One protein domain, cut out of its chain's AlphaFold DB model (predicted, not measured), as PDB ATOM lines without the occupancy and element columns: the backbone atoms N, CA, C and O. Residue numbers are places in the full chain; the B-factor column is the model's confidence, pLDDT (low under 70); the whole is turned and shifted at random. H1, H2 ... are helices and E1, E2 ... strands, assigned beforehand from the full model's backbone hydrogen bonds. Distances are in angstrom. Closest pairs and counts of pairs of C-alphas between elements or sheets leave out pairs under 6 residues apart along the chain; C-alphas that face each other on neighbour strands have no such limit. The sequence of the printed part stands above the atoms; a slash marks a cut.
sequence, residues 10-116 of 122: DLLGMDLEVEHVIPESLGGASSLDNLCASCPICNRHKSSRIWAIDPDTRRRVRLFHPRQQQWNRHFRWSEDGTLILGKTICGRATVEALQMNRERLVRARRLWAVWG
ATOM      1  N   ASP A  10      -7.586  68.998 -29.489       95.38
ATOM      2  CA  ASP A  10      -7.738  68.780 -30.933       95.38
ATOM      3  C   ASP A  10      -8.035  70.085 -31.692       95.38
ATOM      4  O   ASP A  10      -7.368  70.385 -32.677       95.38
ATOM      5  N   LEU A  11      -8.950  70.918 -31.187       95.38
ATOM      6  CA  LEU A  11      -9.259  72.231 -31.768       95.38
ATOM      7  C   LEU A  11      -8.096  73.215 -31.634       95.38
ATOM      8  O   LEU A  11      -7.892  74.069 -32.495       95.38
ATOM      9  N   LEU A  12      -7.341  73.119 -30.539       94.25
ATOM     10  CA  LEU A  12      -6.160  73.946 -30.319       94.25
ATOM     11  C   LEU A  12      -4.931  73.466 -31.109       94.25
ATOM     12  O   LEU A  12      -3.988  74.243 -31.252       94.25
ATOM     13  N   GLY A  13      -4.922  72.217 -31.583       95.56
ATOM     14  CA  GLY A  13      -3.753  71.584 -32.196       95.56
ATOM     15  C   GLY A  13      -2.565  71.457 -31.237       95.56
ATOM     16  O   GLY A  13      -1.421  71.582 -31.663       95.56
ATOM     17  N   MET A  14      -2.825  71.295 -29.935       95.25
ATOM     18  CA  MET A  14      -1.787  71.249 -28.903       95.25
ATOM     19  C   MET A  14      -2.197  70.360 -27.729       95.25
ATOM     20  O   MET A  14      -3.362  70.363 -27.315       95.25
ATOM     21  N   ASP A  15      -1.221  69.665 -27.152       97.81
ATOM     22  CA  ASP A  15      -1.429  68.889 -25.935       97.81
ATOM     23  C   ASP A  15      -1.742  69.795 -24.742       97.81
ATOM     24  O   ASP A  15      -1.354  70.967 -24.678       97.81
ATOM     25  N   LEU A  16      -2.489  69.240 -23.790       98.25
ATOM     26  CA  LEU A  16      -2.705  69.882 -22.502       98.25
ATOM     27  C   LEU A  16      -1.535  69.562 -21.583       98.25
ATOM     28  O   LEU A  16      -0.987  68.464 -21.598       98.25
ATOM     29  N   GLU A  17      -1.200  70.528 -20.748       98.25
ATOM     30  CA  GLU A  17      -0.195  70.392 -19.711       98.25
ATOM     31  C   GLU A  17      -0.867  69.995 -18.398       98.25
ATOM     32  O   GLU A  17      -1.979  70.436 -18.084       98.25
ATOM     33  N   VAL A  18      -0.161  69.176 -17.622       98.19
ATOM     34  CA  VAL A  18      -0.487  68.942 -16.217       98.19
ATOM     35  C   VAL A  18      -0.061  70.183 -15.440       98.19
ATOM     36  O   VAL A  18       1.111  70.555 -15.439       98.19
ATOM     37  N   GLU A  19      -1.026  70.846 -14.817       98.06
ATOM     38  CA  GLU A  19      -0.843  72.130 -14.154       98.06
ATOM     39  C   GLU A  19      -1.187  72.032 -12.672       98.06
ATOM     40  O   GLU A  19      -2.254  71.547 -12.295       98.06
ATOM     41  N   HIS A  20      -0.286  72.529 -11.829       98.50
ATOM     42  CA  HIS A  20      -0.516  72.670 -10.399       98.50
ATOM     43  C   HIS A  20      -1.323  73.932 -10.094       98.50
ATOM     44  O   HIS A  20      -0.802  75.053 -10.138       98.50
ATOM     45  N   VAL A  21      -2.578  73.753  -9.688       98.31
ATOM     46  CA  VAL A  21      -3.484  74.859  -9.355       98.31
ATOM     47  C   VAL A  21      -2.885  75.734  -8.246       98.31
ATOM     48  O   VAL A  21      -2.861  76.965  -8.353       98.31
ATOM     49  N   ILE A  22      -2.315  75.116  -7.212       98.44
ATOM     50  CA  ILE A  22      -1.331  75.726  -6.314       98.44
ATOM     51  C   ILE A  22       0.048  75.226  -6.757       98.44
ATOM     52  O   ILE A  22       0.280  74.027  -6.648       98.44
ATOM     53  N   PRO A  23       0.961  76.087  -7.234       97.88
ATOM     54  CA  PRO A  23       2.258  75.654  -7.749       97.88
ATOM     55  C   PRO A  23       3.151  75.081  -6.641       97.88
ATOM     56  O   PRO A  23       3.062  75.497  -5.483       97.88
ATOM     57  N   GLU A  24       4.074  74.190  -7.009       97.50
ATOM     58  CA  GLU A  24       5.054  73.598  -6.080       97.50
ATOM     59  C   GLU A  24       5.914  74.663  -5.383       97.50
ATOM     60  O   GLU A  24       6.206  74.550  -4.196       97.50
ATOM     61  N   SER A  25       6.230  75.766  -6.073       97.50
ATOM     62  CA  SER A  25       6.956  76.909  -5.494       97.50
ATOM     63  C   SER A  25       6.215  77.610  -4.349       97.50
ATOM     64  O   SER A  25       6.820  78.390  -3.617       97.50
ATOM     65  N   LEU A  26       4.919  77.332  -4.177       97.50
ATOM     66  CA  LEU A  26       4.092  77.785  -3.058       97.50
ATOM     67  C   LEU A  26       3.643  76.617  -2.160       97.50
ATOM     68  O   LEU A  26       2.686  76.766  -1.400       97.50
ATOM     69  N   GLY A  27       4.311  75.464  -2.253       97.56
ATOM     70  CA  GLY A  27       4.038  74.274  -1.445       97.56
ATOM     71  C   GLY A  27       2.855  73.432  -1.924       97.56
ATOM     72  O   GLY A  27       2.330  72.631  -1.154       97.56
ATOM     73  N   GLY A  28       2.392  73.614  -3.163       97.75
ATOM     74  CA  GLY A  28       1.329  72.783  -3.721       97.75
ATOM     75  C   GLY A  28       1.777  71.343  -3.968       97.75
ATOM     76  O   GLY A  28       2.868  71.107  -4.479       97.75
ATOM     77  N   ALA A  29       0.925  70.381  -3.617       97.50
ATOM     78  CA  ALA A  29       1.218  68.960  -3.776       97.50
ATOM     79  C   ALA A  29       1.017  68.483  -5.223       97.50
ATOM     80  O   ALA A  29       0.108  68.939  -5.919       97.50
ATOM     81  N   SER A  30       1.803  67.493  -5.638       98.00
ATOM     82  CA  SER A  30       1.630  66.757  -6.898       98.00
ATOM     83  C   SER A  30       0.585  65.642  -6.744       98.00
ATOM     84  O   SER A  30       0.879  64.464  -6.922       98.00
ATOM     85  N   SER A  31      -0.637  66.016  -6.351       97.94
ATOM     86  CA  SER A  31      -1.780  65.113  -6.162       97.94
ATOM     87  C   SER A  31      -2.956  65.500  -7.059       97.94
ATOM     88  O   SER A  31      -3.089  66.655  -7.465       97.94
ATOM     89  N   LEU A  32      -3.848  64.550  -7.351       97.56
ATOM     90  CA  LEU A  32      -5.008  64.776  -8.229       97.56
ATOM     91  C   LEU A  32      -5.944  65.898  -7.743       97.56
ATOM     92  O   LEU A  32      -6.627  66.517  -8.555       97.56
ATOM     93  N   ASP A  33      -5.930  66.211  -6.448       97.81
ATOM     94  CA  ASP A  33      -6.721  67.303  -5.868       97.81
ATOM     95  C   ASP A  33      -6.147  68.696  -6.170       97.81
ATOM     96  O   ASP A  33      -6.827  69.703  -5.970       97.81
ATOM     97  N   ASN A  34      -4.908  68.773  -6.667       98.50
ATOM     98  CA  ASN A  34      -4.206  70.014  -7.005       98.50
ATOM     99  C   ASN A  34      -3.686  70.050  -8.455       98.50
ATOM    100  O   ASN A  34      -3.215  71.092  -8.905       98.50
ATOM    101  N   LEU A  35      -3.783  68.946  -9.197       98.50
ATOM    102  CA  LEU A  35      -3.403  68.866 -10.606       98.50
ATOM    103  C   LEU A  35      -4.625  69.013 -11.512       98.50
ATOM    104  O   LEU A  35      -5.666  68.406 -11.266       98.50
ATOM    105  N   CYS A  36      -4.501  69.794 -12.580       98.19
ATOM    106  CA  CYS A  36      -5.544  69.942 -13.589       98.19
ATOM    107  C   CYS A  36      -4.961  69.965 -15.009       98.19
ATOM    108  O   CYS A  36      -3.782  70.260 -15.205       98.19
ATOM    109  N   ALA A  37      -5.778  69.646 -16.010       98.44
ATOM    110  CA  ALA A  37      -5.404  69.748 -17.414       98.44
ATOM    111  C   ALA A  37      -5.592  71.189 -17.917       98.44
ATOM    112  O   ALA A  37      -6.714  71.693 -18.021       98.44
ATOM    113  N   SER A  38      -4.503  71.854 -18.295       98.50
ATOM    114  CA  SER A  38      -4.515  73.242 -18.767       98.50
ATOM    115  C   SER A  38      -3.935  73.346 -20.172       98.50
ATOM    116  O   SER A  38      -2.969  72.669 -20.502       98.50
ATOM    117  N   CYS A  39      -4.496  74.194 -21.039       98.44
ATOM    118  CA  CYS A  39      -3.807  74.478 -22.299       98.44
ATOM    119  C   CYS A  39      -2.549  75.320 -22.018       98.44
ATOM    120  O   CYS A  39      -2.610  76.201 -21.151       98.44
ATOM    121  N   PRO A  40      -1.455  75.151 -22.786       97.94
ATOM    122  CA  PRO A  40      -0.195  75.851 -22.524       97.94
ATOM    123  C   PRO A  40      -0.302  77.371 -22.393       97.94
ATOM    124  O   PRO A  40       0.465  78.002 -21.668       97.94
ATOM    125  N   ILE A  41      -1.285  77.997 -23.047       97.75
ATOM    126  CA  ILE A  41      -1.496  79.441 -22.914       97.75
ATOM    127  C   ILE A  41      -2.157  79.806 -21.575       97.75
ATOM    128  O   ILE A  41      -1.706  80.746 -20.926       97.75
ATOM    129  N   CYS A  42      -3.190  79.074 -21.131       98.44
ATOM    130  CA  CYS A  42      -3.789  79.311 -19.809       98.44
ATOM    131  C   CYS A  42      -2.779  79.016 -18.700       98.44
ATOM    132  O   CYS A  42      -2.650  79.822 -17.780       98.44
ATOM    133  N   ASN A  43      -2.031  77.912 -18.822       98.31
ATOM    134  CA  ASN A  43      -0.982  77.554 -17.875       98.31
ATOM    135  C   ASN A  43       0.088  78.649 -17.795       98.31
ATOM    136  O   ASN A  43       0.341  79.182 -16.722       98.31
ATOM    137  N   ARG A  44       0.636  79.097 -18.933       98.06
ATOM    138  CA  ARG A  44       1.657  80.155 -18.954       98.06
ATOM    139  C   ARG A  44       1.161  81.478 -18.381       98.06
ATOM    140  O   ARG A  44       1.909  82.142 -17.670       98.06
ATOM    141  N   HIS A  45      -0.079  81.874 -18.673       98.38
ATOM    142  CA  HIS A  45      -0.638  83.068 -18.050       98.38
ATOM    143  C   HIS A  45      -0.829  82.867 -16.549       98.38
ATOM    144  O   HIS A  45      -0.462  83.752 -15.781       98.38
ATOM    145  N   LYS A  46      -1.355  81.731 -16.086       98.25
ATOM    146  CA  LYS A  46      -1.461  81.483 -14.647       98.25
ATOM    147  C   LYS A  46      -0.078  81.501 -13.990       98.25
ATOM    148  O   LYS A  46       0.119  82.261 -13.043       98.25
ATOM    149  N   SER A  47       0.891  80.777 -14.548       97.25
ATOM    150  CA  SER A  47       2.244  80.625 -14.013       97.25
ATOM    151  C   SER A  47       2.165  80.263 -12.520       97.25
ATOM    152  O   SER A  47       1.335  79.453 -12.110       97.25
ATOM    153  N   SER A  48       2.956  80.916 -11.674       97.50
ATOM    154  CA  SER A  48       2.901  80.757 -10.220       97.50
ATOM    155  C   SER A  48       1.777  81.554  -9.538       97.50
ATOM    156  O   SER A  48       1.677  81.563  -8.308       97.50
ATOM    157  N   ARG A  49       0.910  82.249 -10.291       98.19
ATOM    158  CA  ARG A  49      -0.157  83.070  -9.706       98.19
ATOM    159  C   ARG A  49      -1.286  82.187  -9.198       98.19
ATOM    160  O   ARG A  49      -1.805  81.321  -9.895       98.19
ATOM    161  N   ILE A  50      -1.712  82.492  -7.980       98.38
ATOM    162  CA  ILE A  50      -2.882  81.891  -7.325       98.38
ATOM    163  C   ILE A  50      -3.894  82.955  -6.857       98.38
ATOM    164  O   ILE A  50      -4.922  82.634  -6.261       98.38
ATOM    165  N   TRP A  51      -3.590  84.228  -7.118       98.62
ATOM    166  CA  TRP A  51      -4.411  85.397  -6.818       98.62
ATOM    167  C   TRP A  51      -4.428  86.336  -8.024       98.62
ATOM    168  O   TRP A  51      -3.426  86.445  -8.731       98.62
ATOM    169  N   ALA A  52      -5.523  87.067  -8.198       98.50
ATOM    170  CA  ALA A  52      -5.624  88.183  -9.134       98.50
ATOM    171  C   ALA A  52      -6.546  89.275  -8.582       98.50
ATOM    172  O   ALA A  52      -7.230  89.080  -7.575       98.50
ATOM    173  N   ILE A  53      -6.529  90.438  -9.226       98.62
ATOM    174  CA  ILE A  53      -7.449  91.535  -8.932       98.62
ATOM    175  C   ILE A  53      -8.703  91.340  -9.782       98.62
ATOM    176  O   ILE A  53      -8.600  91.219 -11.000       98.62
ATOM    177  N   ASP A  54      -9.875  91.307  -9.149       98.62
ATOM    178  CA  ASP A  54     -11.147  91.373  -9.871       98.62
ATOM    179  C   ASP A  54     -11.268  92.744 -10.557       98.62
ATOM    180  O   ASP A  54     -11.151  93.762  -9.862       98.62
ATOM    181  N   PRO A  55     -11.484  92.804 -11.883       97.94
ATOM    182  CA  PRO A  55     -11.509  94.071 -12.612       97.94
ATOM    183  C   PRO A  55     -12.594  95.027 -12.100       97.94
ATOM    184  O   PRO A  55     -12.330  96.224 -11.995       97.94
ATOM    185  N   ASP A  56     -13.752  94.496 -11.697       98.25
ATOM    186  CA  ASP A  56     -14.913  95.300 -11.297       98.25
ATOM    187  C   ASP A  56     -14.789  95.813  -9.856       98.25
ATOM    188  O   ASP A  56     -14.970  96.995  -9.583       98.25
ATOM    189  N   THR A  57     -14.482  94.925  -8.903       97.94
ATOM    190  CA  THR A  57     -14.461  95.285  -7.471       97.94
ATOM    191  C   THR A  57     -13.093  95.733  -6.973       97.94
ATOM    192  O   THR A  57     -12.979  96.175  -5.830       97.94
ATOM    193  N   ARG A  58     -12.038  95.568  -7.781       97.94
ATOM    194  CA  ARG A  58     -10.632  95.823  -7.415       97.94
ATOM    195  C   ARG A  58     -10.122  94.994  -6.229       97.94
ATOM    196  O   ARG A  58      -9.020  95.231  -5.734       97.94
ATOM    197  N   ARG A  59     -10.879  93.988  -5.782       98.19
ATOM    198  CA  ARG A  59     -10.487  93.103  -4.681       98.19
ATOM    199  C   ARG A  59      -9.487  92.062  -5.166       98.19
ATOM    200  O   ARG A  59      -9.665  91.459  -6.223       98.19
ATOM    201  N   ARG A  60      -8.467  91.795  -4.347       98.44
ATOM    202  CA  ARG A  60      -7.578  90.644  -4.529       98.44
ATOM    203  C   ARG A  60      -8.316  89.369  -4.124       98.44
ATOM    204  O   ARG A  60      -8.742  89.242  -2.979       98.44
ATOM    205  N   VAL A  61      -8.457  88.433  -5.056       98.62
ATOM    206  CA  VAL A  61      -9.220  87.187  -4.882       98.62
ATOM    207  C   VAL A  61      -8.434  85.982  -5.387       98.62
ATOM    208  O   VAL A  61      -7.526  86.127  -6.209       98.62
ATOM    209  N   ARG A  62      -8.755  84.789  -4.871       98.50
ATOM    210  CA  ARG A  62      -8.187  83.530  -5.370       98.50
ATOM    211  C   ARG A  62      -8.633  83.302  -6.810       98.50
ATOM    212  O   ARG A  62      -9.795  83.553  -7.148       98.50
ATOM    213  N   LEU A  63      -7.709  82.810  -7.627       98.81
ATOM    214  CA  LEU A  63      -8.041  82.284  -8.948       98.81
ATOM    215  C   LEU A  63      -8.897  81.021  -8.818       98.81
ATOM    216  O   LEU A  63      -8.886  80.360  -7.779       98.81
ATOM    217  N   PHE A  64      -9.646  80.721  -9.876       98.81
ATOM    218  CA  PHE A  64     -10.496  79.543  -9.954       98.81
ATOM    219  C   PHE A  64      -9.699  78.258  -9.723       98.81
ATOM    220  O   PHE A  64      -8.601  78.104 -10.259       98.81
ATOM    221  N   HIS A  65     -10.272  77.342  -8.945       98.62
ATOM    222  CA  HIS A  65      -9.675  76.059  -8.605       98.62
ATOM    223  C   HIS A  65     -10.503  74.915  -9.208       98.62
ATOM    224  O   HIS A  65     -11.476  74.489  -8.580       98.62
ATOM    225  N   PRO A  66     -10.122  74.361 -10.375       98.00
ATOM    226  CA  PRO A  66     -10.933  73.370 -11.092       98.00
ATOM    227  C   PRO A  66     -11.298  72.117 -10.287       98.00
ATOM    228  O   PRO A  66     -12.354  71.533 -10.489       98.00
ATOM    229  N   ARG A  67     -10.446  71.727  -9.332       98.06
ATOM    230  CA  ARG A  67     -10.694  70.573  -8.450       98.06
ATOM    231  C   ARG A  67     -11.641  70.854  -7.272       98.06
ATOM    232  O   ARG A  67     -12.144  69.921  -6.666       98.06
ATOM    233  N   GLN A  68     -11.886  72.124  -6.932       97.94
ATOM    234  CA  GLN A  68     -12.680  72.525  -5.755       97.94
ATOM    235  C   GLN A  68     -13.924  73.345  -6.118       97.94
ATOM    236  O   GLN A  68     -14.783  73.594  -5.273       97.94
ATOM    237  N   GLN A  69     -14.020  73.820  -7.361       98.44
ATOM    238  CA  GLN A  69     -15.052  74.749  -7.799       98.44
ATOM    239  C   GLN A  69     -15.681  74.279  -9.107       98.44
ATOM    240  O   GLN A  69     -15.001  73.843 -10.029       98.44
ATOM    241  N   GLN A  70     -17.001  74.423  -9.204       98.25
ATOM    242  CA  GLN A  70     -17.744  74.092 -10.418       98.25
ATOM    243  C   GLN A  70     -17.624  75.225 -11.438       98.25
ATOM    244  O   GLN A  70     -17.885  76.387 -11.116       98.25
ATOM    245  N   TRP A  71     -17.275  74.897 -12.682       98.44
ATOM    246  CA  TRP A  71     -17.059  75.897 -13.730       98.44
ATOM    247  C   TRP A  71     -18.310  76.764 -13.967       98.44
ATOM    248  O   TRP A  71     -18.237  77.990 -13.904       98.44
ATOM    249  N   ASN A  72     -19.488  76.149 -14.116       98.00
ATOM    250  CA  ASN A  72     -20.773  76.825 -14.381       98.00
ATOM    251  C   ASN A  72     -21.265  77.753 -13.241       98.00
ATOM    252  O   ASN A  72     -22.112  78.635 -13.450       98.00
ATOM    253  N   ARG A  73     -20.720  77.608 -12.027       98.31
ATOM    254  CA  ARG A  73     -20.947  78.546 -10.918       98.31
ATOM    255  C   ARG A  73     -20.185  79.851 -11.135       98.31
ATOM    256  O   ARG A  73     -20.708  80.922 -10.830       98.31
ATOM    257  N   HIS A  74     -18.963  79.768 -11.653       98.69
ATOM    258  CA  HIS A  74     -18.050  80.903 -11.783       98.69
ATOM    259  C   HIS A  74     -18.060  81.541 -13.167       98.69
ATOM    260  O   HIS A  74     -17.754  82.730 -13.274       98.69
ATOM    261  N   PHE A  75     -18.456  80.795 -14.192       98.75
ATOM    262  CA  PHE A  75     -18.393  81.209 -15.581       98.75
ATOM    263  C   PHE A  75     -19.658  80.816 -16.347       98.75
ATOM    264  O   PHE A  75     -20.444  79.970 -15.918       98.75
ATOM    265  N   ARG A  76     -19.844  81.450 -17.499       98.38
ATOM    266  CA  ARG A  76     -20.770  81.040 -18.560       98.38
ATOM    267  C   ARG A  76     -20.187  81.434 -19.908       98.38
ATOM    268  O   ARG A  76     -19.340  82.323 -19.967       98.38
ATOM    269  N   TRP A  77     -20.682  80.836 -20.979       98.25
ATOM    270  CA  TRP A  77     -20.439  81.354 -22.320       98.25
ATOM    271  C   TRP A  77     -21.292  82.604 -22.594       98.25
ATOM    272  O   TRP A  77     -22.355  82.802 -21.985       98.25
ATOM    273  N   SER A  78     -20.814  83.474 -23.481       98.06
ATOM    274  CA  SER A  78     -21.663  84.433 -24.192       98.06
ATOM    275  C   SER A  78     -22.668  83.695 -25.077       98.06
ATOM    276  O   SER A  78     -22.503  82.511 -25.356       98.06
ATOM    277  N   GLU A  79     -23.715  84.393 -25.514       95.44
ATOM    278  CA  GLU A  79     -24.770  83.803 -26.354       95.44
ATOM    279  C   GLU A  79     -24.224  83.230 -27.666       95.44
ATOM    280  O   GLU A  79     -24.657  82.171 -28.103       95.44
ATOM    281  N   ASP A  80     -23.213  83.880 -28.248       95.25
ATOM    282  CA  ASP A  80     -22.516  83.414 -29.450       95.25
ATOM    283  C   ASP A  80     -21.467  82.318 -29.170       95.25
ATOM    284  O   ASP A  80     -20.817  81.829 -30.091       95.25
ATOM    285  N   GLY A  81     -21.256  81.948 -27.903       95.94
ATOM    286  CA  GLY A  81     -20.303  80.919 -27.497       95.94
ATOM    287  C   GLY A  81     -18.826  81.308 -27.594       95.94
ATOM    288  O   GLY A  81     -17.965  80.446 -27.437       95.94
ATOM    289  N   THR A  82     -18.487  82.573 -27.864       97.44
ATOM    290  CA  THR A  82     -17.097  82.963 -28.180       97.44
ATOM    291  C   THR A  82     -16.319  83.515 -26.984       97.44
ATOM    292  O   THR A  82     -15.082  83.440 -26.951       97.44
ATOM    293  N   LEU A  83     -17.028  84.023 -25.975       98.50
ATOM    294  CA  LEU A  83     -16.467  84.624 -24.770       98.50
ATOM    295  C   LEU A  83     -16.832  83.817 -23.529       98.50
ATOM    296  O   LEU A  83     -17.970  83.396 -23.343       98.50
ATOM    297  N   ILE A  84     -15.869  83.684 -22.623       98.75
ATOM    298  CA  ILE A  84     -16.105  83.221 -21.257       98.75
ATOM    299  C   ILE A  84     -16.398  84.438 -20.388       98.75
ATOM    300  O   ILE A  84     -15.554  85.317 -20.226       98.75
ATOM    301  N   LEU A  85     -17.587  84.481 -19.804       98.69
ATOM    302  CA  LEU A  85     -18.041  85.566 -18.948       98.69
ATOM    303  C   LEU A  85     -17.977  85.124 -17.485       98.69
ATOM    304  O   LEU A  85     -18.620  84.150 -17.087       98.69
ATOM    305  N   GLY A  86     -17.205  85.848 -16.673       98.62
ATOM    306  CA  GLY A  86     -17.127  85.613 -15.233       98.62
ATOM    307  C   GLY A  86     -18.415  86.040 -14.523       98.62
ATOM    308  O   GLY A  86     -18.791  87.207 -14.564       98.62
ATOM    309  N   LYS A  87     -19.076  85.105 -13.834       98.62
ATOM    310  CA  LYS A  87     -20.297  85.335 -13.034       98.62
ATOM    311  C   LYS A  87     -20.005  85.824 -11.615       98.62
ATOM    312  O   LYS A  87     -20.882  86.356 -10.946       98.62
ATOM    313  N   THR A  88     -18.786  85.598 -11.132       98.75
ATOM    314  CA  THR A  88     -18.353  85.931  -9.767       98.75
ATOM    315  C   THR A  88     -17.051  86.727  -9.790       98.75
ATOM    316  O   THR A  88     -16.340  86.705 -10.795       98.75
ATOM    317  N   ILE A  89     -16.691  87.352  -8.662       98.69
ATOM    318  CA  ILE A  89     -15.393  88.037  -8.488       98.69
ATOM    319  C   ILE A  89     -14.209  87.115  -8.829       98.69
ATOM    320  O   ILE A  89     -13.256  87.529  -9.476       98.69
ATOM    321  N   CYS A  90     -14.297  85.834  -8.453       98.69
ATOM    322  CA  CYS A  90     -13.293  84.822  -8.776       98.69
ATOM    323  C   CYS A  90     -13.282  84.527 -10.281       98.69
ATOM    324  O   CYS A  90     -12.219  84.497 -10.894       98.69
ATOM    325  N   GLY A  91     -14.459  84.376 -10.897       98.75
ATOM    326  CA  GLY A  91     -14.574  84.103 -12.327       98.75
ATOM    327  C   GLY A  91     -13.982  85.223 -13.184       98.75
ATOM    328  O   GLY A  91     -13.120  84.966 -14.019       98.75
ATOM    329  N   ARG A  92     -14.369  86.479 -12.944       98.81
ATOM    330  CA  ARG A  92     -13.846  87.629 -13.701       98.81
ATOM    331  C   ARG A  92     -12.344  87.815 -13.512       98.81
ATOM    332  O   ARG A  92     -11.627  87.934 -14.501       98.81
ATOM    333  N   ALA A  93     -11.861  87.744 -12.268       98.81
ATOM    334  CA  ALA A  93     -10.429  87.802 -11.981       98.81
ATOM    335  C   ALA A  93      -9.652  86.690 -12.707       98.81
ATOM    336  O   ALA A  93      -8.551  86.925 -13.198       98.81
ATOM    337  N   THR A  94     -10.227  85.487 -12.810       98.88
ATOM    338  CA  THR A  94      -9.585  84.359 -13.500       98.88
ATOM    339  C   THR A  94      -9.595  84.537 -15.017       98.88
ATOM    340  O   THR A  94      -8.562  84.314 -15.643       98.88
ATOM    341  N   VAL A  95     -10.712  84.977 -15.612       98.81
ATOM    342  CA  VAL A  95     -10.797  85.274 -17.056       98.81
ATOM    343  C   VAL A  95      -9.721  86.279 -17.462       98.81
ATOM    344  O   VAL A  95      -9.005  86.038 -18.437       98.81
ATOM    345  N   GLU A  96      -9.578  87.351 -16.680       98.69
ATOM    346  CA  GLU A  96      -8.598  88.410 -16.915       98.69
ATOM    347  C   GLU A  96      -7.163  87.904 -16.709       98.69
ATOM    348  O   GLU A  96      -6.309  88.031 -17.587       98.69
ATOM    349  N   ALA A  97      -6.885  87.252 -15.577       98.62
ATOM    350  CA  ALA A  97      -5.536  86.801 -15.253       98.62
ATOM    351  C   ALA A  97      -5.004  85.750 -16.234       98.62
ATOM    352  O   ALA A  97      -3.829  85.807 -16.598       98.62
ATOM    353  N   LEU A  98      -5.852  84.805 -16.658       98.69
ATOM    354  CA  LEU A  98      -5.480  83.719 -17.572       98.69
ATOM    355  C   LEU A  98      -5.663  84.090 -19.050       98.69
ATOM    356  O   LEU A  98      -5.358  83.274 -19.921       98.69
ATOM    357  N   GLN A  99      -6.157  85.299 -19.342       98.50
ATOM    358  CA  GLN A  99      -6.426  85.769 -20.702       98.50
ATOM    359  C   GLN A  99      -7.292  84.764 -21.487       98.50
ATOM    360  O   GLN A  99      -7.014  84.397 -22.637       98.50
ATOM    361  N   MET A 100      -8.367  84.291 -20.842       98.62
ATOM    362  CA  MET A 100      -9.262  83.260 -21.392       98.62
ATOM    363  C   MET A 100     -10.057  83.731 -22.617       98.62
ATOM    364  O   MET A 100     -10.597  82.900 -23.351       98.62
ATOM    365  N   ASN A 101     -10.103  85.048 -22.839       98.62
ATOM    366  CA  ASN A 101     -10.732  85.711 -23.983       98.62
ATOM    367  C   ASN A 101      -9.721  86.489 -24.840       98.62
ATOM    368  O   ASN A 101     -10.088  87.462 -25.492       98.62
ATOM    369  N   ARG A 102      -8.444  86.080 -24.858       98.12
ATOM    370  CA  ARG A 102      -7.457  86.669 -25.774       98.12
ATOM    371  C   ARG A 102      -7.969  86.639 -27.218       98.12
ATOM    372  O   ARG A 102      -8.519  85.628 -27.663       98.12
ATOM    373  N   GLU A 103      -7.719  87.712 -27.957       98.06
ATOM    374  CA  GLU A 103      -8.294  87.966 -29.285       98.06
ATOM    375  C   GLU A 103      -8.181  86.766 -30.239       98.06
ATOM    376  O   GLU A 103      -9.167  86.336 -30.837       98.06
ATOM    377  N   ARG A 104      -6.990  86.156 -30.320       97.12
ATOM    378  CA  ARG A 104      -6.740  84.992 -31.187       97.12
ATOM    379  C   ARG A 104      -7.632  83.795 -30.848       97.12
ATOM    380  O   ARG A 104      -8.092  83.113 -31.758       97.12
ATOM    381  N   LEU A 105      -7.885  83.545 -29.561       97.69
ATOM    382  CA  LEU A 105      -8.734  82.433 -29.129       97.69
ATOM    383  C   LEU A 105     -10.208  82.725 -29.417       97.69
ATOM    384  O   LEU A 105     -10.908  81.843 -29.896       97.69
ATOM    385  N   VAL A 106     -10.666  83.957 -29.191       98.50
ATOM    386  CA  VAL A 106     -12.039  84.370 -29.531       98.50
ATOM    387  C   VAL A 106     -12.277  84.255 -31.037       98.50
ATOM    388  O   VAL A 106     -13.298  83.718 -31.464       98.50
ATOM    389  N   ARG A 107     -11.306  84.674 -31.858       98.00
ATOM    390  CA  ARG A 107     -11.358  84.494 -33.316       98.00
ATOM    391  C   ARG A 107     -11.447  83.019 -33.710       98.00
ATOM    392  O   ARG A 107     -12.238  82.688 -34.585       98.00
ATOM    393  N   ALA A 108     -10.676  82.142 -33.068       97.50
ATOM    394  CA  ALA A 108     -10.741  80.705 -33.326       97.50
ATOM    395  C   ALA A 108     -12.097  80.106 -32.907       97.50
ATOM    396  O   ALA A 108     -12.719  79.400 -33.692       97.50
ATOM    397  N   ARG A 109     -12.612  80.473 -31.726       98.00
ATOM    398  CA  ARG A 109     -13.930  80.037 -31.236       98.00
ATOM    399  C   ARG A 109     -15.071  80.421 -32.169       98.00
ATOM    400  O   ARG A 109     -15.969  79.612 -32.346       98.00
ATOM    401  N   ARG A 110     -15.020  81.597 -32.809       97.62
ATOM    402  CA  ARG A 110     -15.995  81.984 -33.849       97.62
ATOM    403  C   ARG A 110     -16.028  80.979 -34.998       97.62
ATOM    404  O   ARG A 110     -17.105  80.588 -35.426       97.62
ATOM    405  N   LEU A 111     -14.861  80.545 -35.475       97.00
ATOM    406  CA  LEU A 111     -14.761  79.560 -36.555       97.00
ATOM    407  C   LEU A 111     -15.247  78.178 -36.099       97.00
ATOM    408  O   LEU A 111     -16.013  77.536 -36.807       97.00
ATOM    409  N   TRP A 112     -14.863  77.748 -34.896       96.44
ATOM    410  CA  TRP A 112     -15.318  76.470 -34.337       96.44
ATOM    411  C   TRP A 112     -16.827  76.443 -34.075       96.44
ATOM    412  O   TRP A 112     -17.454  75.406 -34.267       96.44
ATOM    413  N   ALA A 113     -17.418  77.574 -33.681       95.31
ATOM    414  CA  ALA A 113     -18.857  77.701 -33.475       95.31
ATOM    415  C   ALA A 113     -19.645  77.573 -34.783       95.31
ATOM    416  O   ALA A 113     -20.671  76.898 -34.806       95.31
ATOM    417  N   VAL A 114     -19.133  78.124 -35.892       94.94
ATOM    418  CA  VAL A 114     -19.723  77.924 -37.232       94.94
ATOM    419  C   VAL A 114     -19.769  76.439 -37.610       94.94
ATOM    420  O   VAL A 114     -20.684  76.014 -38.308       94.94
ATOM    421  N   TRP A 115     -18.815  75.640 -37.131       93.38
ATOM    422  CA  TRP A 115     -18.764  74.192 -37.366       93.38
ATOM    423  C   TRP A 115     -19.446  73.355 -36.273       93.38
ATOM    424  O   TRP A 115     -19.396  72.133 -36.335       93.38
ATOM    425  N   GLY A 116     -20.086  73.980 -35.278       94.00
ATOM    426  CA  GLY A 116     -20.771  73.272 -34.189       94.00
ATOM    427  C   GLY A 116     -19.844  72.581 -33.180       94.00
ATOM    428  O   GLY A 116     -20.312  71.838 -32.323       94.00
TER     429      GLY A 116
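Overview. This is residues 10 to 116 of the 122 residues of the protein "HNH endonuclease" of Candidatus Poribacteria bacterium (UniProt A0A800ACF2). Helix H3 is held between two small strand hairpins, E3 with E4 on one side and E5 with E6 on the other, and the short helix H2 comes close to it. A third hairpin, E1 with E2, makes a second part with H1 beside it, and H1 comes near one end of H3; the longest helix, H4, lies at one end of the whole, apart from the other named elements. The printed part has 107 residues, with four named helices and six named strands in the order E1 E2 H1 E3 E4 H2 E5 E6 H3 H4. The three two-stranded sheets are antiparallel, and the class is mixed, helices and strands, with 52 residues in named elements, under half of those printed. The whole is compact, with a radius of gyration of the C-alphas of 14.1 A and spans of 43 by 34 by 21 A.

Arrangement. E1, residues 17 to 20, and E2, residues 35 to 38, form an antiparallel hairpin at 137 degrees, with N 17 and O 38 at 2.8 A and N 36 and O 19 at 2.9 A, within hydrogen-bond range. The closest C-alphas of E1 and H1, residues 40 to 46, are those of Glu 17 and Pro 40, 6.1 A apart. H1 and H3, residues 89 to 97, are close but not clearly touching, with the C-alphas of Lys 46 and Ala 97 closest at 6.7 A. Their lines stand at a steep tilt of 58 degrees, opposite ways. The hairpin of E3, residues 51 to 53, and E4, residues 60 to 62, is antiparallel at 141 degrees, with N 61 and O 52 at 2.9 A, within hydrogen-bond range. Its closest C-alphas to H3 are those of Ala 52 and Ala 93, 5.6 A apart. The hairpin of E5, residues 75 to 77, and E6, residues 84 to 86, is antiparallel at 146 degrees, with N 85 and O 76 at 2.8 A, within hydrogen-bond range. The closest C-alphas of E6 and H3 are those of Gly 86 and Arg 92, 4.1 A apart. H2, residues 71 to 74, and H3 are close but not clearly touching, with the C-alphas of His 74 and Gly 91 closest at 4.8 A. H4, residues 103 to 114, is apart from H3. Every O i to N i+4 pair is within hydrogen-bond range in H1 and H3, and 7 of 8 are in H4; H2 is too short for such a pair.

Along the chain. From first to last C-alpha, E1 measures 9.6 A, E2 9.3 A, H1 9.8 A, H3 12.0 A and H4 17.2 A. E1 begins at C-alpha 17 (-0.195, 70.392, -19.711), and H4 ends at C-alpha 114 (-19.723, 77.924, -37.232).

Size, cuts and confidence. The two C-alphas farthest apart, those of Gly 27 and Val 114, are 43.1 A apart. The printed part has no cut; the link from E1 to E2, of 14 residues, is long. The mean pLDDT of the printed part is 97.9, and no printed residue is under 70.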